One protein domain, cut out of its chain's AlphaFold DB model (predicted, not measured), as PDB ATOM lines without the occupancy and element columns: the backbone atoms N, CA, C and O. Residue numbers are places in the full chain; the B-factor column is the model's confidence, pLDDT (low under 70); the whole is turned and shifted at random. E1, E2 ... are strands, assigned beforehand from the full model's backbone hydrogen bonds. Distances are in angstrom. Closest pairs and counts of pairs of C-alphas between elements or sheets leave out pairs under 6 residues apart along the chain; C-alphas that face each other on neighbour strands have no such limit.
ATOM      1  N   ILE A   2      -0.303  54.027 -27.748       94.19
ATOM      2  CA  ILE A   2      -0.130  52.599 -28.039       94.19
ATOM      3  C   ILE A   2      -0.241  51.802 -26.737       94.19
ATOM      4  O   ILE A   2       0.353  52.187 -25.726       94.19
ATOM      5  N   ASN A   3      -0.968  50.685 -26.793       94.12
ATOM      6  CA  ASN A   3      -1.003  49.674 -25.740       94.12
ATOM      7  C   ASN A   3      -0.041  48.550 -26.126       94.12
ATOM      8  O   ASN A   3      -0.186  47.945 -27.188       94.12
ATOM      9  N   PHE A   4       0.944  48.285 -25.277       95.06
ATOM     10  CA  PHE A   4       1.908  47.209 -25.449       95.06
ATOM     11  C   PHE A   4       1.556  46.054 -24.514       95.06
ATOM     12  O   PHE A   4       1.342  46.249 -23.317       95.06
ATOM     13  N   THR A   5       1.490  44.839 -25.050       93.81
ATOM     14  CA  THR A   5       1.230  43.633 -24.261       93.81
ATOM     15  C   THR A   5       2.191  42.534 -24.674       93.81
ATOM     16  O   THR A   5       2.360  42.271 -25.862       93.81
ATOM     17  N   ILE A   6       2.812  41.887 -23.691       94.12
ATOM     18  CA  ILE A   6       3.727  40.767 -23.901       94.12
ATOM     19  C   ILE A   6       3.452  39.675 -22.866       94.12
ATOM     20  O   ILE A   6       3.227  39.953 -21.685       94.12
ATOM     21  N   CYS A   7       3.441  38.421 -23.316       93.19
ATOM     22  CA  CYS A   7       3.151  37.274 -22.469       93.19
ATOM     23  C   CYS A   7       4.082  36.101 -22.785       93.19
ATOM     24  O   CYS A   7       4.409  35.895 -23.951       93.19
ATOM     25  N   ASN A   8       4.476  35.335 -21.759       90.19
ATOM     26  CA  ASN A   8       5.332  34.145 -21.879       90.19
ATOM     27  C   ASN A   8       6.620  34.429 -22.672       90.19
ATOM     28  O   ASN A   8       6.943  33.725 -23.629       90.19
ATOM     29  N   ALA A   9       7.324  35.500 -22.308       92.31
ATOM     30  CA  ALA A   9       8.488  35.982 -23.044       92.31
ATOM     31  C   ALA A   9       9.736  36.058 -22.165       92.31
ATOM     32  O   ALA A   9       9.646  36.194 -20.945       92.31
ATOM     33  N   PHE A  10      10.899  36.016 -22.811       91.69
ATOM     34  CA  PHE A  10      12.204  36.153 -22.174       91.69
ATOM     35  C   PHE A  10      12.920  37.393 -22.730       91.69
ATOM     36  O   PHE A  10      13.202  37.465 -23.929       91.69
ATOM     37  N   ILE A  11      13.179  38.388 -21.880       91.56
ATOM     38  CA  ILE A  11      13.837  39.648 -22.245       91.56
ATOM     39  C   ILE A  11      15.320  39.544 -21.887       91.56
ATOM     40  O   ILE A  11      15.697  39.601 -20.721       91.56
ATOM     41  N   ILE A  12      16.165  39.387 -22.909       91.38
ATOM     42  CA  ILE A  12      17.613  39.133 -22.754       91.38
ATOM     43  C   ILE A  12      18.430  40.427 -22.676       91.38
ATOM     44  O   ILE A  12      19.576  40.422 -22.233       91.38
ATOM     45  N   LYS A  13      17.871  41.533 -23.171       91.44
ATOM     46  CA  LYS A  13      18.555  42.822 -23.278       91.44
ATOM     47  C   LYS A  13      17.719  43.917 -22.636       91.44
ATOM     48  O   LYS A  13      16.489  43.877 -22.714       91.44
ATOM     49  N   SER A  14      18.400  44.925 -22.095       89.19
ATOM     50  CA  SER A  14      17.757  46.148 -21.621       89.19
ATOM     51  C   SER A  14      16.829  46.711 -22.691       89.19
ATOM     52  O   SER A  14      17.180  46.782 -23.872       89.19
ATOM     53  N   THR A  15      15.617  47.053 -22.272       91.00
ATOM     54  CA  THR A  15      14.534  47.464 -23.160       91.00
ATOM     55  C   THR A  15      14.026  48.824 -22.720       91.00
ATOM     56  O   THR A  15      13.655  49.010 -21.564       91.00
ATOM     57  N   ARG A  16      13.976  49.763 -23.666       91.50
ATOM     58  CA  ARG A  16      13.426  51.104 -23.467       91.50
ATOM     59  C   ARG A  16      12.113  51.248 -24.217       91.50
ATOM     60  O   ARG A  16      12.070  51.071 -25.435       91.50
ATOM     61  N   PHE A  17      11.045  51.593 -23.506       90.75
ATOM     62  CA  PHE A  17       9.737  51.800 -24.128       90.75
ATOM     63  C   PHE A  17       9.673  53.145 -24.861       90.75
ATOM     64  O   PHE A  17      10.002  54.197 -24.306       90.75
ATOM     65  N   LEU A  18       9.206  53.129 -26.113       92.19
ATOM     66  CA  LEU A  18       9.061  54.337 -26.932       92.19
ATOM     67  C   LEU A  18       8.040  55.319 -26.322       92.19
ATOM     68  O   LEU A  18       7.009  54.852 -25.838       92.19
ATOM     69  N   PRO A  19       8.240  56.652 -26.422       90.38
ATOM     70  CA  PRO A  19       7.318  57.679 -25.889       90.38
ATOM     71  C   PRO A  19       5.870  57.625 -26.404       90.38
ATOM     72  O   PRO A  19       4.998  58.343 -25.934       90.38
ATOM     73  N   THR A  20       5.590  56.818 -27.425       93.12
ATOM     74  CA  THR A  20       4.235  56.613 -27.955       93.12
ATOM     75  C   THR A  20       3.455  55.531 -27.199       93.12
ATOM     76  O   THR A  20       2.230  55.437 -27.360       93.12
ATOM     77  N   ILE A  21       4.145  54.721 -26.387       92.06
ATOM     78  CA  ILE A  21       3.579  53.663 -25.549       92.06
ATOM     79  C   ILE A  21       3.072  54.282 -24.251       92.06
ATOM     80  O   ILE A  21       3.842  54.832 -23.470       92.06
ATOM     81  N   TYR A  22       1.766  54.157 -24.030       88.44
ATOM     82  CA  TYR A  22       1.093  54.691 -22.848       88.44
ATOM     83  C   TYR A  22       0.796  53.600 -21.818       88.44
ATOM     84  O   TYR A  22       0.915  53.830 -20.617       88.44
ATOM     85  N   THR A  23       0.438  52.406 -22.287       90.69
ATOM     86  CA  THR A  23       0.076  51.277 -21.430       90.69
ATOM     87  C   THR A  23       0.981  50.091 -21.724       90.69
ATOM     88  O   THR A  23       1.165  49.734 -22.887       90.69
ATOM     89  N   VAL A  24       1.526  49.472 -20.679       91.81
ATOM     90  CA  VAL A  24       2.392  48.290 -20.756       91.81
ATOM     91  C   VAL A  24       1.827  47.195 -19.861       91.81
ATOM     92  O   VAL A  24       1.720  47.368 -18.650       91.81
ATOM     93  N   HIS A  25       1.505  46.049 -20.454       92.06
ATOM     94  CA  HIS A  25       1.079  44.855 -19.733       92.06
ATOM     95  C   HIS A  25       2.029  43.694 -20.026       92.06
ATOM     96  O   HIS A  25       2.177  43.258 -21.167       92.06
ATOM     97  N   MET A  26       2.677  43.184 -18.990       92.25
ATOM     98  CA  MET A  26       3.626  42.081 -19.061       92.25
ATOM     99  C   MET A  26       3.101  40.936 -18.197       92.25
ATOM    100  O   MET A  26       2.699  41.149 -17.058       92.25
ATOM    101  N   THR A  27       3.048  39.714 -18.721       88.50
ATOM    102  CA  THR A  27       2.560  38.550 -17.957       88.50
ATOM    103  C   THR A  27       3.436  37.333 -18.191       88.50
ATOM    104  O   THR A  27       3.632  36.935 -19.336       88.50
ATOM    105  N   ARG A  28       3.933  36.702 -17.121       84.56
ATOM    106  CA  ARG A  28       4.870  35.565 -17.212       84.56
ATOM    107  C   ARG A  28       6.082  35.918 -18.072       84.56
ATOM    108  O   ARG A  28       6.462  35.179 -18.978       84.56
ATOM    109  N   VAL A  29       6.618  37.113 -17.841       87.56
ATOM    110  CA  VAL A  29       7.845  37.562 -18.491       87.56
ATOM    111  C   VAL A  29       9.005  37.288 -17.553       87.56
ATOM    112  O   VAL A  29       8.916  37.527 -16.354       87.56
ATOM    113  N   SER A  30      10.085  36.771 -18.111       85.31
ATOM    114  CA  SER A  30      11.355  36.591 -17.429       85.31
ATOM    115  C   SER A  30      12.346  37.586 -18.030       85.31
ATOM    116  O   SER A  30      12.358  37.808 -19.244       85.31
ATOM    117  N   ILE A  31      13.084  38.279 -17.170       86.19
ATOM    118  CA  ILE A  31      13.968  39.384 -17.544       86.19
ATOM    119  C   ILE A  31      15.355  39.004 -17.077       86.19
ATOM    120  O   ILE A  31      15.565  38.698 -15.911       86.19
ATOM    121  N   TYR A  32      16.311  38.996 -17.998       84.62
ATOM    122  CA  TYR A  32      17.673  38.624 -17.660       84.62
ATOM    123  C   TYR A  32      18.201  39.535 -16.534       84.62
ATOM    124  O   TYR A  32      18.038  40.745 -16.667       84.62
ATOM    125  N   PRO A  33      18.864  39.022 -15.476       78.94
ATOM    126  CA  PRO A  33      19.177  39.803 -14.267       78.94
ATOM    127  C   PRO A  33      19.967  41.106 -14.485       78.94
ATOM    128  O   PRO A  33      19.891  42.019 -13.673       78.94
ATOM    129  N   ALA A  34      20.724  41.209 -15.581       82.88
ATOM    130  CA  ALA A  34      21.464  42.421 -15.954       82.88
ATOM    131  C   ALA A  34      20.691  43.370 -16.898       82.88
ATOM    132  O   ALA A  34      21.224  44.400 -17.307       82.88
ATOM    133  N   SER A  35      19.472  43.008 -17.305       84.50
ATOM    134  CA  SER A  35      18.630  43.819 -18.184       84.50
ATOM    135  C   SER A  35      17.806  44.817 -17.383       84.50
ATOM    136  O   SER A  35      17.243  44.496 -16.341       84.50
ATOM    137  N   ILE A  36      17.693  46.027 -17.921       83.81
ATOM    138  CA  ILE A  36      16.928  47.127 -17.328       83.81
ATOM    139  C   ILE A  36      15.657  47.344 -18.150       83.81
ATOM    140  O   ILE A  36      15.703  47.320 -19.386       83.81
ATOM    141  N   LEU A  37      14.523  47.560 -17.479       86.88
ATOM    142  CA  LEU A  37      13.307  48.059 -18.121       86.88
ATOM    143  C   LEU A  37      13.213  49.571 -17.922       86.88
ATOM    144  O   LEU A  37      12.734  50.050 -16.897       86.88
ATOM    145  N   GLU A  38      13.622  50.325 -18.937       86.56
ATOM    146  CA  GLU A  38      13.517  51.780 -18.916       86.56
ATOM    147  C   GLU A  38      12.084  52.205 -19.269       86.56
ATOM    148  O   GLU A  38      11.656  52.186 -20.435       86.56
ATOM    149  N   LEU A  39      11.328  52.591 -18.238       85.94
ATOM    150  CA  LEU A  39       9.995  53.171 -18.378       85.94
ATOM    151  C   LEU A  39      10.118  54.652 -18.746       85.94
ATOM    152  O   LEU A  39      10.757  55.424 -18.036       85.94
ATOM    153  N   ASN A  40       9.486  55.070 -19.843       84.56
ATOM    154  CA  ASN A  40       9.455  56.487 -20.193       84.56
ATOM    155  C   ASN A  40       8.438  57.269 -19.332       84.56
ATOM    156  O   ASN A  40       7.492  56.706 -18.778       84.56
ATOM    157  N   GLU A  41       8.584  58.594 -19.302       82.00
ATOM    158  CA  GLU A  41       7.713  59.517 -18.558       82.00
ATOM    159  C   GLU A  41       6.273  59.626 -19.083       82.00
ATOM    160  O   GLU A  41       5.425  60.232 -18.432       82.00
ATOM    161  N   THR A  42       5.973  59.084 -20.263       84.75
ATOM    162  CA  THR A  42       4.639  59.101 -20.889       84.75
ATOM    163  C   THR A  42       3.805  57.869 -20.544       84.75
ATOM    164  O   THR A  42       2.592  57.895 -20.752       84.75
ATOM    165  N   ILE A  43       4.413  56.816 -19.978       86.00
ATOM    166  CA  ILE A  43       3.689  55.621 -19.538       86.00
ATOM    167  C   ILE A  43       2.687  56.036 -18.460       86.00
ATOM    168  O   ILE A  43       3.041  56.546 -17.394       86.00
ATOM    169  N   GLY A  44       1.411  55.849 -18.779       82.50
ATOM    170  CA  GLY A  44       0.279  56.064 -17.896       82.50
ATOM    171  C   GLY A  44      -0.033  54.843 -17.046       82.50
ATOM    172  O   GLY A  44      -0.463  54.986 -15.909       82.50
ATOM    173  N   GLU A  45       0.186  53.642 -17.573       86.31
ATOM    174  CA  GLU A  45      -0.141  52.397 -16.883       86.31
ATOM    175  C   GLU A  45       0.905  51.320 -17.176       86.31
ATOM    176  O   GLU A  45       1.259  51.080 -18.329       86.31
ATOM    177  N   PHE A  46       1.389  50.667 -16.123       89.06
ATOM    178  CA  PHE A  46       2.343  49.570 -16.204       89.06
ATOM    179  C   PHE A  46       1.890  48.446 -15.274       89.06
ATOM    180  O   PHE A  46       1.683  48.670 -14.083       89.06
ATOM    181  N   SER A  47       1.752  47.234 -15.799       88.50
ATOM    182  CA  SER A  47       1.560  46.031 -14.991       88.50
ATOM    183  C   SER A  47       2.560  44.965 -15.400       88.50
ATOM    184  O   SER A  47       2.650  44.639 -16.587       88.50
ATOM    185  N   ILE A  48       3.215  44.349 -14.428       88.25
ATOM    186  CA  ILE A  48       3.949  43.110 -14.624       88.25
ATOM    187  C   ILE A  48       3.437  42.053 -13.651       88.25
ATOM    188  O   ILE A  48       3.479  42.221 -12.434       88.25
ATOM    189  N   ASN A  49       2.934  40.965 -14.223       84.94
ATOM    190  CA  ASN A  49       2.330  39.856 -13.502       84.94
ATOM    191  C   ASN A  49       3.175  38.604 -13.726       84.94
ATOM    192  O   ASN A  49       3.596  38.319 -14.849       84.94
ATOM    193  N   ASN A  50       3.392  37.824 -12.676       81.81
ATOM    194  CA  ASN A  50       4.190  36.604 -12.674       81.81
ATOM    195  C   ASN A  50       5.600  36.801 -13.258       81.81
ATOM    196  O   ASN A  50       6.045  35.991 -14.072       81.81
ATOM    197  N   CYS A  51       6.292  37.885 -12.882       79.25
ATOM    198  CA  CYS A  51       7.703  38.037 -13.243       79.25
ATOM    199  C   CYS A  51       8.544  37.007 -12.490       79.25
ATOM    200  O   CYS A  51       8.420  36.879 -11.269       79.25
ATOM    201  N   ILE A  52       9.365  36.261 -13.228       70.44
ATOM    202  CA  ILE A  52      10.193  35.191 -12.657       70.44
ATOM    203  C   ILE A  52      11.475  35.767 -12.053       70.44
ATOM    204  O   ILE A  52      11.893  35.317 -10.993       70.44
ATOM    205  N   ASP A  53      12.051  36.786 -12.685       73.56
ATOM    206  CA  ASP A  53      13.346  37.359 -12.315       73.56
ATOM    207  C   ASP A  53      13.211  38.781 -11.751       73.56
ATOM    208  O   ASP A  53      12.176  39.430 -11.971       73.56
ATOM    209  N   PRO A  54      14.254  39.290 -11.067       69.06
ATOM    210  CA  PRO A  54      14.315  40.678 -10.641       69.06
ATOM    211  C   PRO A  54      14.119  41.658 -11.792       69.06
ATOM    212  O   PRO A  54      14.651  41.489 -12.888       69.06
ATOM    213  N   VAL A  55      13.348  42.710 -11.522       70.62
ATOM    214  CA  VAL A  55      13.062  43.769 -12.489       70.62
ATOM    215  C   VAL A  55      13.721  45.042 -12.011       70.62
ATOM    216  O   VAL A  55      13.306  45.610 -11.012       70.62
ATOM    217  N   ASN A  56      14.729  45.518 -12.732       70.12
ATOM    218  CA  ASN A  56      15.307  46.814 -12.422       70.12
ATOM    219  C   ASN A  56      14.541  47.929 -13.156       70.12
ATOM    220  O   ASN A  56      14.516  47.961 -14.391       70.12
ATOM    221  N   PHE A  57      13.928  48.829 -12.382       70.38
ATOM    222  CA  PHE A  57      13.217  50.023 -12.855       70.38
ATOM    223  C   PHE A  57      14.071  51.298 -12.792       70.38
ATOM    224  O   PHE A  57      13.522  52.391 -12.656       70.38
ATOM    225  N   ASP A  58      15.399  51.178 -12.844       62.72
ATOM    226  CA  ASP A  58      16.290  52.336 -12.817       62.72
ATOM    227  C   ASP A  58      15.882  53.388 -13.867       62.72
ATOM    228  O   ASP A  58      15.498  53.073 -14.998       62.72
ATOM    229  N   GLY A  59      15.897  54.656 -13.460       57.88
ATOM    230  CA  GLY A  59      15.432  55.781 -14.273       57.88
ATOM    231  C   GLY A  59      13.910  55.969 -14.361       57.88
ATOM    232  O   GLY A  59      13.466  56.972 -14.924       57.88
ATOM    233  N   ALA A  60      13.084  55.089 -13.782       66.69
ATOM    234  CA  ALA A  60      11.664  55.387 -13.629       66.69
ATOM    235  C   ALA A  60      11.510  56.585 -12.677       66.69
ATOM    236  O   ALA A  60      11.859  56.506 -11.504       66.69
ATOM    237  N   HIS A  61      10.931  57.694 -13.150       61.03
ATOM    238  CA  HIS A  61      10.785  58.938 -12.370       61.03
ATOM    239  C   HIS A  61      10.108  58.777 -10.992       61.03
ATOM    240  O   HIS A  61      10.163  59.685 -10.166       61.03
ATOM    241  N   TYR A  62       9.463  57.637 -10.741       58.38
ATOM    242  CA  TYR A  62       8.707  57.349  -9.527       58.38
ATOM    243  C   TYR A  62       9.353  56.295  -8.613       58.38
ATOM    244  O   TYR A  62       8.905  56.161  -7.474       58.38
ATOM    245  N   PHE A  63      10.373  55.562  -9.077       58.56
ATOM    246  CA  PHE A  63      10.990  54.452  -8.345       58.56
ATOM    247  C   PHE A  63      12.508  54.506  -8.504       58.56
ATOM    248  O   PHE A  63      13.009  54.571  -9.618       58.56
ATOM    249  N   LYS A  64      13.250  54.481  -7.393       43.81
ATOM    250  CA  LYS A  64      14.719  54.540  -7.438       43.81
ATOM    251  C   LYS A  64      15.364  53.182  -7.772       43.81
ATOM    252  O   LYS A  64      16.473  53.161  -8.277       43.81
ATOM    253  N   ALA A  65      14.650  52.095  -7.507       45.72
ATOM    254  CA  ALA A  65      14.822  50.714  -7.955       45.72
ATOM    255  C   ALA A  65      13.742  49.917  -7.196       45.72
ATOM    256  O   ALA A  65      13.318  50.344  -6.117       45.72
ATOM    257  N   ILE A  66      13.208  48.845  -7.780       54.34
ATOM    258  CA  ILE A  66      12.402  47.870  -7.031       54.34
ATOM    259  C   ILE A  66      12.904  46.508  -7.454       54.34
ATOM    260  O   ILE A  66      12.412  45.944  -8.428       54.34
ATOM    261  N   GLU A  67      13.886  45.983  -6.737       50.09
ATOM    262  CA  GLU A  67      14.308  44.610  -6.959       50.09
ATOM    263  C   GLU A  67      13.192  43.647  -6.518       50.09
ATOM    264  O   GLU A  67      12.934  43.442  -5.333       50.09
ATOM    265  N   ILE A  68      12.484  43.070  -7.493       61.34
ATOM    266  CA  ILE A  68      11.506  42.007  -7.245       61.34
ATOM    267  C   ILE A  68      12.280  40.710  -6.969       61.34
ATOM    268  O   ILE A  68      12.788  40.076  -7.891       61.34
ATOM    269  N   GLY A  69      12.397  40.340  -5.692       45.00
ATOM    270  CA  GLY A  69      13.249  39.245  -5.225       45.00
ATOM    271  C   GLY A  69      13.074  37.890  -5.940       45.00
ATOM    272  O   GLY A  69      11.988  37.482  -6.366       45.00
ATOM    273  N   VAL A  70      14.206  37.192  -6.037       47.75
ATOM    274  CA  VAL A  70      14.499  35.912  -6.709       47.75
ATOM    275  C   VAL A  70      13.508  34.785  -6.340       47.75
ATOM    276  O   VAL A  70      12.998  34.736  -5.218       47.75
ATOM    277  N   PRO A  71      13.207  33.825  -7.235       48.75
ATOM    278  CA  PRO A  71      12.403  32.667  -6.881       48.75
ATOM    279  C   PRO A  71      13.262  31.634  -6.142       48.75
ATOM    280  O   PRO A  71      14.124  30.982  -6.731       48.75
ATOM    281  N   MET A  72      12.949  31.362  -4.874       46.44
ATOM    282  CA  MET A  72      13.018  29.970  -4.439       46.44
ATOM    283  C   MET A  72      11.840  29.255  -5.096       46.44
ATOM    284  O   MET A  72      10.690  29.516  -4.752       46.44
ATOM    285  N   GLU A  79       0.328  34.482  -7.499       71.00
ATOM    286  CA  GLU A  79       0.756  35.307  -8.630       71.00
ATOM    287  C   GLU A  79       1.445  36.600  -8.174       71.00
ATOM    288  O   GLU A  79       0.832  37.439  -7.516       71.00
ATOM    289  N   ARG A  80       2.720  36.795  -8.534       74.44
ATOM    290  CA  ARG A  80       3.462  38.027  -8.218       74.44
ATOM    291  C   ARG A  80       2.953  39.160  -9.091       74.44
ATOM    292  O   ARG A  80       3.041  39.040 -10.306       74.44
ATOM    293  N   ASN A  81       2.481  40.262  -8.521       69.38
ATOM    294  CA  ASN A  81       2.011  41.391  -9.326       69.38
ATOM    295  C   ASN A  81       2.644  42.693  -8.859       69.38
ATOM    296  O   ASN A  81       2.699  43.005  -7.671       69.38
ATOM    297  N   PHE A  82       3.088  43.469  -9.836       81.81
ATOM    298  CA  PHE A  82       3.440  44.864  -9.680       81.81
ATOM    299  C   PHE A  82       2.582  45.650 -10.666       81.81
ATOM    300  O   PHE A  82       2.660  45.436 -11.878       81.81
ATOM    301  N   HIS A  83       1.747  46.550 -10.160       71.56
ATOM    302  CA  HIS A  83       0.870  47.374 -10.985       71.56
ATOM    303  C   HIS A  83       0.929  48.829 -10.559       71.56
ATOM    304  O   HIS A  83       0.836  49.164  -9.383       71.56
ATOM    305  N   PHE A  84       1.029  49.704 -11.546       82.62
ATOM    306  CA  PHE A  84       1.040  51.139 -11.370       82.62
ATOM    307  C   PHE A  84       0.153  51.800 -12.422       82.62
ATOM    308  O   PHE A  84       0.209  51.467 -13.607       82.62
ATOM    309  N   LYS A  85      -0.632  52.791 -11.991       73.25
ATOM    310  CA  LYS A  85      -1.513  53.571 -12.862       73.25
ATOM    311  C   LYS A  85      -1.514  55.049 -12.491       73.25
ATOM    312  O   LYS A  85      -1.741  55.414 -11.335       73.25
ATOM    313  N   ARG A  86      -1.339  55.910 -13.490       69.25
ATOM    314  CA  ARG A  86      -1.459  57.369 -13.406       69.25
ATOM    315  C   ARG A  86      -2.893  57.824 -13.593       69.25
ATOM    316  O   ARG A  86      -3.689  57.192 -14.281       69.25
ATOM    317  N   ILE A  87      -3.200  58.939 -12.944       63.00
ATOM    318  CA  ILE A  87      -4.454  59.669 -13.143       63.00
ATOM    319  C   ILE A  87      -4.251  60.751 -14.203       63.00
ATOM    320  O   ILE A  87      -5.132  60.961 -15.030       63.00
ATOM    321  N   ASP A  88      -3.094  61.412 -14.191       66.56
ATOM    322  CA  ASP A  88      -2.746  62.501 -15.101       66.56
ATOM    323  C   ASP A  88      -1.214  62.599 -15.290       66.56
ATOM    324  O   ASP A  88      -0.448  61.752 -14.811       66.56
ATOM    325  N   SER A  89      -0.761  63.619 -16.027       62.28
ATOM    326  CA  SER A  89       0.658  63.854 -16.311       62.28
ATOM    327  C   SER A  89       1.505  64.124 -15.058       62.28
ATOM    328  O   SER A  89       2.717  63.954 -15.112       62.28
ATOM    329  N   GLU A  90       0.909  64.468 -13.917       61.31
ATOM    330  CA  GLU A  90       1.637  64.858 -12.702       61.31
ATOM    331  C   GLU A  90       1.441  63.883 -11.530       61.31
ATOM    332  O   GLU A  90       2.205  63.914 -10.560       61.31
ATOM    333  N   ARG A  91       0.416  63.021 -11.582       64.00
ATOM    334  CA  ARG A  91      -0.015  62.204 -10.442       64.00
ATOM    335  C   ARG A  91      -0.152  60.733 -10.790       64.00
ATOM    336  O   ARG A  91      -0.973  60.314 -11.612       64.00
ATOM    337  N   THR A  92       0.574  59.929 -10.030       62.50
ATOM    338  CA  THR A  92       0.324  58.502  -9.897       62.50
ATOM    339  C   THR A  92      -0.935  58.288  -9.072       62.50
ATOM    340  O   THR A  92      -1.018  58.648  -7.896       62.50
ATOM    341  N   GLY A  93      -1.935  57.655  -9.671       78.69
ATOM    342  CA  GLY A  93      -3.170  57.350  -8.970       78.69
ATOM    343  C   GLY A  93      -3.022  56.245  -7.956       78.69
ATOM    344  O   GLY A  93      -3.450  56.408  -6.817       78.69
ATOM    345  N   CYS A  94      -2.451  55.126  -8.390       87.62
ATOM    346  CA  CYS A  94      -2.450  53.886  -7.637       87.62
ATOM    347  C   CYS A  94      -1.184  53.086  -7.929       87.62
ATOM    348  O   CYS A  94      -0.829  52.903  -9.093       87.62
ATOM    349  N   LEU A  95      -0.549  52.592  -6.873       90.38
ATOM    350  CA  LEU A  95       0.472  51.557  -6.909       90.38
ATOM    351  C   LEU A  95      -0.039  50.358  -6.110       90.38
ATOM    352  O   LEU A  95      -0.506  50.527  -4.984       90.38
ATOM    353  N   SER A  96       0.060  49.171  -6.696       91.25
ATOM    354  CA  SER A  96      -0.284  47.901  -6.074       91.25
ATOM    355  C   SER A  96       0.895  46.937  -6.187       91.25
ATOM    356  O   SER A  96       1.399  46.689  -7.285       91.25
ATOM    357  N   LEU A  97       1.342  46.427  -5.044       91.69
ATOM    358  CA  LEU A  97       2.392  45.427  -4.901       91.69
ATOM    359  C   LEU A  97       1.781  44.170  -4.293       91.69
ATOM    360  O   LEU A  97       1.169  44.257  -3.227       91.69
ATOM    361  N   SER A  98       1.956  43.010  -4.929       89.12
ATOM    362  CA  SER A  98       1.447  41.754  -4.382       89.12
ATOM    363  C   SER A  98       2.389  40.562  -4.518       89.12
ATOM    364  O   SER A  98       2.882  40.309  -5.621       89.12
ATOM    365  N   ASN A  99       2.530  39.775  -3.447       86.06
ATOM    366  CA  ASN A  99       3.342  38.556  -3.378       86.06
ATOM    367  C   ASN A  99       4.822  38.841  -3.710       86.06
ATOM    368  O   ASN A  99       5.422  38.187  -4.565       86.06
ATOM    369  N   LEU A 100       5.390  39.883  -3.091       85.81
ATOM    370  CA  LEU A 100       6.745  40.377  -3.370       85.81
ATOM    371  C   LEU A 100       7.628  40.341  -2.123       85.81
ATOM    372  O   LEU A 100       7.174  40.634  -1.018       85.81
ATOM    373  N   GLU A 101       8.914  40.065  -2.326       87.06
ATOM    374  CA  GLU A 101       9.954  40.244  -1.316       87.06
ATOM    375  C   GLU A 101      10.836  41.435  -1.701       87.06
ATOM    376  O   GLU A 101      11.264  41.552  -2.850       87.06
ATOM    377  N   ILE A 102      11.054  42.337  -0.746       87.56
ATOM    378  CA  ILE A 102      11.790  43.588  -0.909       87.56
ATOM    379  C   ILE A 102      13.071  43.505  -0.073       87.56
ATOM    380  O   ILE A 102      13.030  43.386   1.157       87.56
ATOM    381  N   HIS A 103      14.213  43.589  -0.754       84.69
ATOM    382  CA  HIS A 103      15.554  43.492  -0.164       84.69
ATOM    383  C   HIS A 103      16.289  44.831  -0.072       84.69
ATOM    384  O   HIS A 103      17.458  44.875   0.313       84.69
ATOM    385  N   GLU A 104      15.594  45.928  -0.353       85.69
ATOM    386  CA  GLU A 104      16.129  47.283  -0.288       85.69
ATOM    387  C   GLU A 104      15.109  48.254   0.306       85.69
ATOM    388  O   GLU A 104      13.916  47.966   0.404       85.69
ATOM    389  N   THR A 105      15.575  49.426   0.727       88.75
ATOM    390  CA  THR A 105      14.685  50.474   1.221       88.75
ATOM    391  C   THR A 105      14.058  51.228   0.054       88.75
ATOM    392  O   THR A 105      14.758  51.846  -0.748       88.75
ATOM    393  N   ILE A 106      12.727  51.222  -0.014       88.56
ATOM    394  CA  ILE A 106      11.964  51.862  -1.087       88.56
ATOM    395  C   ILE A 106      11.337  53.154  -0.574       88.56
ATOM    396  O   ILE A 106      10.599  53.162   0.410       88.56
ATOM    397  N   HIS A 107      11.579  54.247  -1.295       89.75
ATOM    398  CA  HIS A 107      10.958  55.542  -1.041       89.75
ATOM    399  C   HIS A 107       9.861  55.817  -2.071       89.75
ATOM    400  O   HIS A 107      10.149  56.046  -3.246       89.75
ATOM    401  N   PHE A 108       8.605  55.854  -1.629       89.00
ATOM    402  CA  PHE A 108       7.487  56.257  -2.476       89.00
ATOM    403  C   PHE A 108       7.308  57.774  -2.448       89.00
ATOM    404  O   PHE A 108       7.047  58.368  -1.402       89.00
ATOM    405  N   GLY A 109       7.451  58.401  -3.619       83.25
ATOM    406  CA  GLY A 109       7.362  59.852  -3.779       83.25
ATOM    407  C   GLY A 109       5.955  60.435  -3.553       83.25
ATOM    408  O   GLY A 109       4.959  59.706  -3.530       83.25
ATOM    409  N   PRO A 110       5.840  61.774  -3.455       84.88
ATOM    410  CA  PRO A 110       4.585  62.482  -3.159       84.88
ATOM    411  C   PRO A 110       3.501  62.325  -4.234       84.88
ATOM    412  O   PRO A 110       2.338  62.649  -3.999       84.88
ATOM    413  N   HIS A 111       3.868  61.834  -5.417       84.06
ATOM    414  CA  HIS A 111       2.962  61.685  -6.550       84.06
ATOM    415  C   HIS A 111       2.026  60.480  -6.429       84.06
ATOM    416  O   HIS A 111       1.080  60.410  -7.208       84.06
ATOM    417  N   ILE A 112       2.264  59.544  -5.499       86.94
ATOM    418  CA  ILE A 112       1.467  58.319  -5.350       86.94
ATOM    419  C   ILE A 112       0.324  58.544  -4.360       86.94
ATOM    420  O   ILE A 112       0.514  58.587  -3.147       86.94
ATOM    421  N   ALA A 113      -0.896  58.666  -4.883       90.88
ATOM    422  CA  ALA A 113      -2.067  58.919  -4.050       90.88
ATOM    423  C   ALA A 113      -2.569  57.667  -3.309       90.88
ATOM    424  O   ALA A 113      -3.050  57.780  -2.179       90.88
ATOM    425  N   LYS A 114      -2.501  56.489  -3.934       94.31
ATOM    426  CA  LYS A 114      -2.994  55.225  -3.377       94.31
ATOM    427  C   LYS A 114      -1.905  54.158  -3.427       94.31
ATOM    428  O   LYS A 114      -1.330  53.929  -4.486       94.31
ATOM    429  N   LEU A 115      -1.654  53.521  -2.290       95.19
ATOM    430  CA  LEU A 115      -0.684  52.444  -2.111       95.19
ATOM    431  C   LEU A 115      -1.410  51.206  -1.587       95.19
ATOM    432  O   LEU A 115      -2.126  51.290  -0.587       95.19
ATOM    433  N   GLU A 116      -1.243  50.075  -2.258       96.19
ATOM    434  CA  GLU A 116      -1.797  48.784  -1.851       96.19
ATOM    435  C   GLU A 116      -0.678  47.745  -1.814       96.19
ATOM    436  O   GLU A 116       0.015  47.540  -2.806       96.19
ATOM    437  N   PHE A 117      -0.501  47.102  -0.666       95.56
ATOM    438  CA  PHE A 117       0.480  46.048  -0.442       95.56
ATOM    439  C   PHE A 117      -0.263  44.785  -0.010       95.56
ATOM    440  O   PHE A 117      -1.051  44.831   0.939       95.56
ATOM    441  N   TYR A 118      -0.040  43.676  -0.707       94.81
ATOM    442  CA  TYR A 118      -0.670  42.386  -0.438       94.81
ATOM    443  C   TYR A 118       0.384  41.280  -0.391       94.81
ATOM    444  O   TYR A 118       1.056  41.055  -1.386       94.81
ATOM    445  N   ASP A 119       0.542  40.574   0.724       92.94
ATOM    446  CA  ASP A 119       1.570  39.525   0.849       92.94
ATOM    447  C   ASP A 119       2.978  40.036   0.465       92.94
ATOM    448  O   ASP A 119       3.699  39.458  -0.349       92.94
ATOM    449  N   VAL A 120       3.332  41.223   0.970       92.44
ATOM    450  CA  VAL A 120       4.639  41.850   0.739       92.44
ATOM    451  C   VAL A 120       5.517  41.650   1.965       92.44
ATOM    452  O   VAL A 120       5.134  42.016   3.075       92.44
ATOM    453  N   THR A 121       6.715  41.111   1.761       93.19
ATOM    454  CA  THR A 121       7.720  40.935   2.813       93.19
ATOM    455  C   THR A 121       8.867  41.911   2.598       93.19
ATOM    456  O   THR A 121       9.521  41.887   1.561       93.19
ATOM    457  N   VAL A 122       9.132  42.766   3.582       93.88
ATOM    458  CA  VAL A 122      10.295  43.661   3.603       93.88
ATOM    459  C   VAL A 122      11.364  43.040   4.495       93.88
ATOM    460  O   VAL A 122      11.086  42.672   5.639       93.88
ATOM    461  N   SER A 123      12.582  42.912   3.971       91.81
ATOM    462  CA  SER A 123      13.732  42.380   4.715       91.81
ATOM    463  C   SER A 123      14.008  43.192   5.987       91.81
ATOM    464  O   SER A 123      13.767  44.396   6.016       91.81
ATOM    465  N   GLU A 124      14.562  42.556   7.026       91.44
ATOM    466  CA  GLU A 124      14.675  43.138   8.379       91.44
ATOM    467  C   GLU A 124      15.360  44.511   8.435       91.44
ATOM    468  O   GLU A 124      14.918  45.372   9.182       91.44
ATOM    469  N   MET A 125      16.392  44.752   7.625       92.44
ATOM    470  CA  MET A 125      17.139  46.020   7.637       92.44
ATOM    471  C   MET A 125      16.570  47.093   6.698       92.44
ATOM    472  O   MET A 125      17.168  48.157   6.544       92.44
ATOM    473  N   ASN A 126      15.448  46.810   6.039       93.50
ATOM    474  CA  ASN A 126      14.886  47.654   4.996       93.50
ATOM    475  C   ASN A 126      13.509  48.189   5.361       93.50
ATOM    476  O   ASN A 126      12.814  47.653   6.225       93.50
ATOM    477  N   TYR A 127      13.117  49.245   4.653       95.25
ATOM    478  CA  TYR A 127      11.892  49.982   4.918       95.25
ATOM    479  C   TYR A 127      11.103  50.231   3.639       95.25
ATOM    480  O   TYR A 127      11.662  50.534   2.584       95.25
ATOM    481  N   ILE A 128       9.781  50.207   3.761       95.50
ATOM    482  CA  ILE A 128       8.897  50.910   2.834       95.50
ATOM    483  C   ILE A 128       8.588  52.279   3.429       95.50
ATOM    484  O   ILE A 128       7.986  52.379   4.496       95.50
ATOM    485  N   ILE A 129       8.980  53.340   2.728       95.62
ATOM    486  CA  ILE A 129       8.835  54.720   3.189       95.62
ATOM    487  C   ILE A 129       7.767  55.416   2.356       95.62
ATOM    488  O   ILE A 129       7.907  55.570   1.142       95.62
ATOM    489  N   ILE A 130       6.692  55.844   3.018       95.31
ATOM    490  CA  ILE A 130       5.525  56.453   2.378       95.31
ATOM    491  C   ILE A 130       5.542  57.968   2.596       95.31
ATOM    492  O   ILE A 130       5.704  58.448   3.713       95.31
ATOM    493  N   ASN A 131       5.354  58.746   1.528       94.00
ATOM    494  CA  ASN A 131       5.281  60.203   1.621       94.00
ATOM    495  C   ASN A 131       3.969  60.693   2.266       94.00
ATOM    496  O   ASN A 131       2.911  60.108   2.060       94.00
ATOM    497  N   GLU A 132       4.015  61.831   2.963       94.06
ATOM    498  CA  GLU A 132       2.890  62.482   3.665       94.06
ATOM    499  C   GLU A 132       1.662  62.826   2.798       94.06
ATOM    500  O   GLU A 132       0.554  63.002   3.314       94.06
ATOM    501  N   ASN A 133       1.830  62.910   1.475       92.12
ATOM    502  CA  ASN A 133       0.775  63.309   0.545       92.12
ATOM    503  C   ASN A 133      -0.167  62.170   0.120       92.12
ATOM    504  O   ASN A 133      -1.055  62.384  -0.713       92.12
ATOM    505  N   PHE A 134      -0.033  60.979   0.710       94.81
ATOM    506  CA  PHE A 134      -0.908  59.850   0.410       94.81
ATOM    507  C   PHE A 134      -2.391  60.158   0.707       94.81
ATOM    508  O   PHE A 134      -2.757  60.890   1.633       94.81
ATOM    509  N   LYS A 135      -3.284  59.560  -0.089       95.88
ATOM    510  CA  LYS A 135      -4.736  59.540   0.152       95.88
ATOM    511  C   LYS A 135      -5.194  58.216   0.737       95.88
ATOM    512  O   LYS A 135      -6.127  58.202   1.536       95.88
ATOM    513  N   THR A 136      -4.606  57.102   0.320       97.31
ATOM    514  CA  THR A 136      -4.988  55.779   0.816       97.31
ATOM    515  C   THR A 136      -3.782  54.858   0.884       97.31
ATOM    516  O   THR A 136      -3.024  54.776  -0.075       97.31
ATOM    517  N   ILE A 137      -3.644  54.150   2.000       98.06
ATOM    518  CA  ILE A 137      -2.695  53.051   2.180       98.06
ATOM    519  C   ILE A 137      -3.501  51.822   2.589       98.06
ATOM    520  O   ILE A 137      -4.372  51.925   3.457       98.06
ATOM    521  N   GLN A 138      -3.221  50.681   1.968       98.19
ATOM    522  CA  GLN A 138      -3.701  49.370   2.394       98.19
ATOM    523  C   GLN A 138      -2.517  48.416   2.502       98.19
ATOM    524  O   GLN A 138      -1.743  48.300   1.557       98.19
ATOM    525  N   ILE A 139      -2.386  47.751   3.645       97.62
ATOM    526  CA  ILE A 139      -1.372  46.729   3.907       97.62
ATOM    527  C   ILE A 139      -2.113  45.475   4.354       97.62
ATOM    528  O   ILE A 139      -2.804  45.493   5.374       97.62
ATOM    529  N   ILE A 140      -1.994  44.407   3.575       96.62
ATOM    530  CA  ILE A 140      -2.728  43.158   3.759       96.62
ATOM    531  C   ILE A 140      -1.721  42.022   3.776       96.62
ATOM    532  O   ILE A 140      -0.966  41.859   2.821       96.62
ATOM    533  N   ALA A 141      -1.711  41.238   4.848       95.44
ATOM    534  CA  ALA A 141      -0.839  40.076   4.978       95.44
ATOM    535  C   ALA A 141       0.654  40.361   4.717       95.44
ATOM    536  O   ALA A 141       1.361  39.533   4.163       95.44
ATOM    537  N   CYS A 142       1.141  41.550   5.072       96.12
ATOM    538  CA  CYS A 142       2.535  41.932   4.838       96.12
ATOM    539  C   CYS A 142       3.401  41.701   6.079       96.12
ATOM    540  O   CYS A 142       2.887  41.599   7.189       96.12
ATOM    541  N   LYS A 143       4.721  41.698   5.894       96.06
ATOM    542  CA  LYS A 143       5.720  41.610   6.964       96.06
ATOM    543  C   LYS A 143       6.827  42.644   6.756       96.06
ATOM    544  O   LYS A 143       7.184  42.943   5.620       96.06
ATOM    545  N   GLY A 144       7.398  43.157   7.844       96.69
ATOM    546  CA  GLY A 144       8.575  44.032   7.833       96.69
ATOM    547  C   GLY A 144       8.280  45.464   8.281       96.69
ATOM    548  O   GLY A 144       7.315  45.694   9.012       96.69
ATOM    549  N   HIS A 145       9.132  46.417   7.888       97.00
ATOM    550  CA  HIS A 145       9.085  47.797   8.382       97.00
ATOM    551  C   HIS A 145       8.430  48.765   7.392       97.00
ATOM    552  O   HIS A 145       8.826  48.871   6.229       97.00
ATOM    553  N   PHE A 146       7.461  49.535   7.890       97.88
ATOM    554  CA  PHE A 146       6.735  50.550   7.131       97.88
ATOM    555  C   PHE A 146       6.816  51.900   7.842       97.88
ATOM    556  O   PHE A 146       6.298  52.052   8.946       97.88
ATOM    557  N   ILE A 147       7.419  52.901   7.205       97.62
ATOM    558  CA  ILE A 147       7.402  54.284   7.692       97.62
ATOM    559  C   ILE A 147       6.169  54.969   7.107       97.62
ATOM    560  O   ILE A 147       6.134  55.319   5.921       97.62
ATOM    561  N   ILE A 148       5.148  55.140   7.950       97.62
ATOM    562  CA  ILE A 148       3.890  55.802   7.604       97.62
ATOM    563  C   ILE A 148       3.811  57.132   8.362       97.62
ATOM    564  O   ILE A 148       3.799  57.132   9.592       97.62
ATOM    565  N   PRO A 149       3.713  58.280   7.673       96.75
ATOM    566  CA  PRO A 149       3.669  59.581   8.329       96.75
ATOM    567  C   PRO A 149       2.562  59.669   9.384       96.75
ATOM    568  O   PRO A 149       1.385  59.467   9.084       96.75
ATOM    569  N   GLY A 150       2.955  59.986  10.619       96.00
ATOM    570  CA  GLY A 150       2.051  60.144  11.758       96.00
ATOM    571  C   GLY A 150       1.591  58.842  12.420       96.00
ATOM    572  O   GLY A 150       0.755  58.917  13.317       96.00
ATOM    573  N   ILE A 151       2.099  57.668  12.027       96.69
ATOM    574  CA  ILE A 151       1.836  56.404  12.731       96.69
ATOM    575  C   ILE A 151       3.131  55.613  12.875       96.69
ATOM    576  O   ILE A 151       3.765  55.274  11.883       96.69
ATOM    577  N   PHE A 152       3.498  55.273  14.108       96.00
ATOM    578  CA  PHE A 152       4.725  54.527  14.380       96.00
ATOM    579  C   PHE A 152       4.601  53.660  15.632       96.00
ATOM    580  O   PHE A 152       3.897  54.012  16.580       96.00
ATOM    581  N   SER A 153       5.284  52.517  15.637       92.31
ATOM    582  CA  SER A 153       5.415  51.639  16.806       92.31
ATOM    583  C   SER A 153       6.760  51.795  17.507       92.31
ATOM    584  O   SER A 153       6.848  51.611  18.718       92.31
ATOM    585  N   ASP A 154       7.786  52.189  16.757       88.50
ATOM    586  CA  ASP A 154       9.125  52.469  17.263       88.50
ATOM    587  C   ASP A 154       9.418  53.977  17.203       88.50
ATOM    588  O   ASP A 154       9.177  54.636  16.192       88.50
ATOM    589  N   ARG A 155       9.922  54.530  18.311       80.12
ATOM    590  CA  ARG A 155      10.276  55.953  18.418       80.12
ATOM    591  C   ARG A 155      11.571  56.295  17.694       80.12
ATOM    592  O   ARG A 155      11.735  57.449  17.318       80.12
TER     593      ARG A 155
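What this domain is: This is residues 2 to 72 and 79 to 155 of the 377 residues of the protein "Putative LRR containing protein" of Trachipleistophora hominis (UniProt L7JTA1). The chain is wound in stacked turns, a solenoid whose one wall is a tall sheet of seven strands, E1, E2, E3, E4, E5, E7 and E9; E6, E8 and E10 make a small second sheet on another wall, toward the later end of the stack. The hairpin of E4 and E5 interrupts the run of parallel turns, and the last residues, 148 to 155, trail off beyond E10. The printed part has 148 residues with no named helix and ten named strands, E1 to E10 along the chain; the class is all strand, though under half of the residues, 70, are in named strands. The large sheet, in the order E1, E2, E3, E4, E5, E7, E9, is mixed; the small one, E6, E8, E10, is parallel. The whole is compact, with a radius of gyration of the C-alphas of 15.0 A and spans of 44 by 38 by 22 A.

Where its parts are: E1, residues 2 to 11, begins with C-alpha 2 at (-0.130, 52.599, -28.039), is 19.9 A long and bends by 102 degrees at residue 8. E2, residues 21 to 31, is 19.4 A long and bends by 101 degrees at residue 28. E3 is residues 45 to 49, and E4 is residues 81 to 86, 16.9 A long. E5, residues 92 to 102, is 20.8 A long and bends by 98 degrees at residue 99. E6, residues 106 to 108, precedes E7, residues 112 to 122, 19.3 A long, which bends by 100 degrees at residue 119. E8 is residues 127 to 130, E9 residues 136 to 140, and E10 residues 144 to 147, ending with C-alpha 147 at (7.402, 54.284, 7.692).

How they stand to each other: In the large, twisted sheet, E1 is an edge strand, parallel to E2 at 10 degrees, with N 4 and O 23 2.8 A apart. E2 and E3 are parallel, with N 26 and O 47 at 2.8 A. E3 and E4 are antiparallel at 176 degrees, with N 48 and O 82 at 2.8 A. E4 and E5 form a hairpin, with N 96 and O 83 at 2.8 A. E5 and E7 are parallel at 7 degrees, with N 97 and O 116 at 2.8 A. E7 and the other edge strand, E9, are parallel, with N 117 and O 138 at 2.8 A. In the small sheet E8 is parallel to E6, with N 129 and O 106 at 2.8 A, and to E10, with N 147 and O 128 at 2.8 A. E1 and E9 are apart.

The domain as a whole: The two C-alphas farthest apart, those of Ile 2 and Arg 155, are 47.7 A apart. Residues 73 to 78 are not printed, and C-alphas 72 and 79 are 14.0 A apart across this cut. The link E2 to E3 is long, with 13 residues. Mean pLDDT of the printed part is 84.0; residue 54, residues 58 to 72, residue 81 and residues 86 to 92 are under 70.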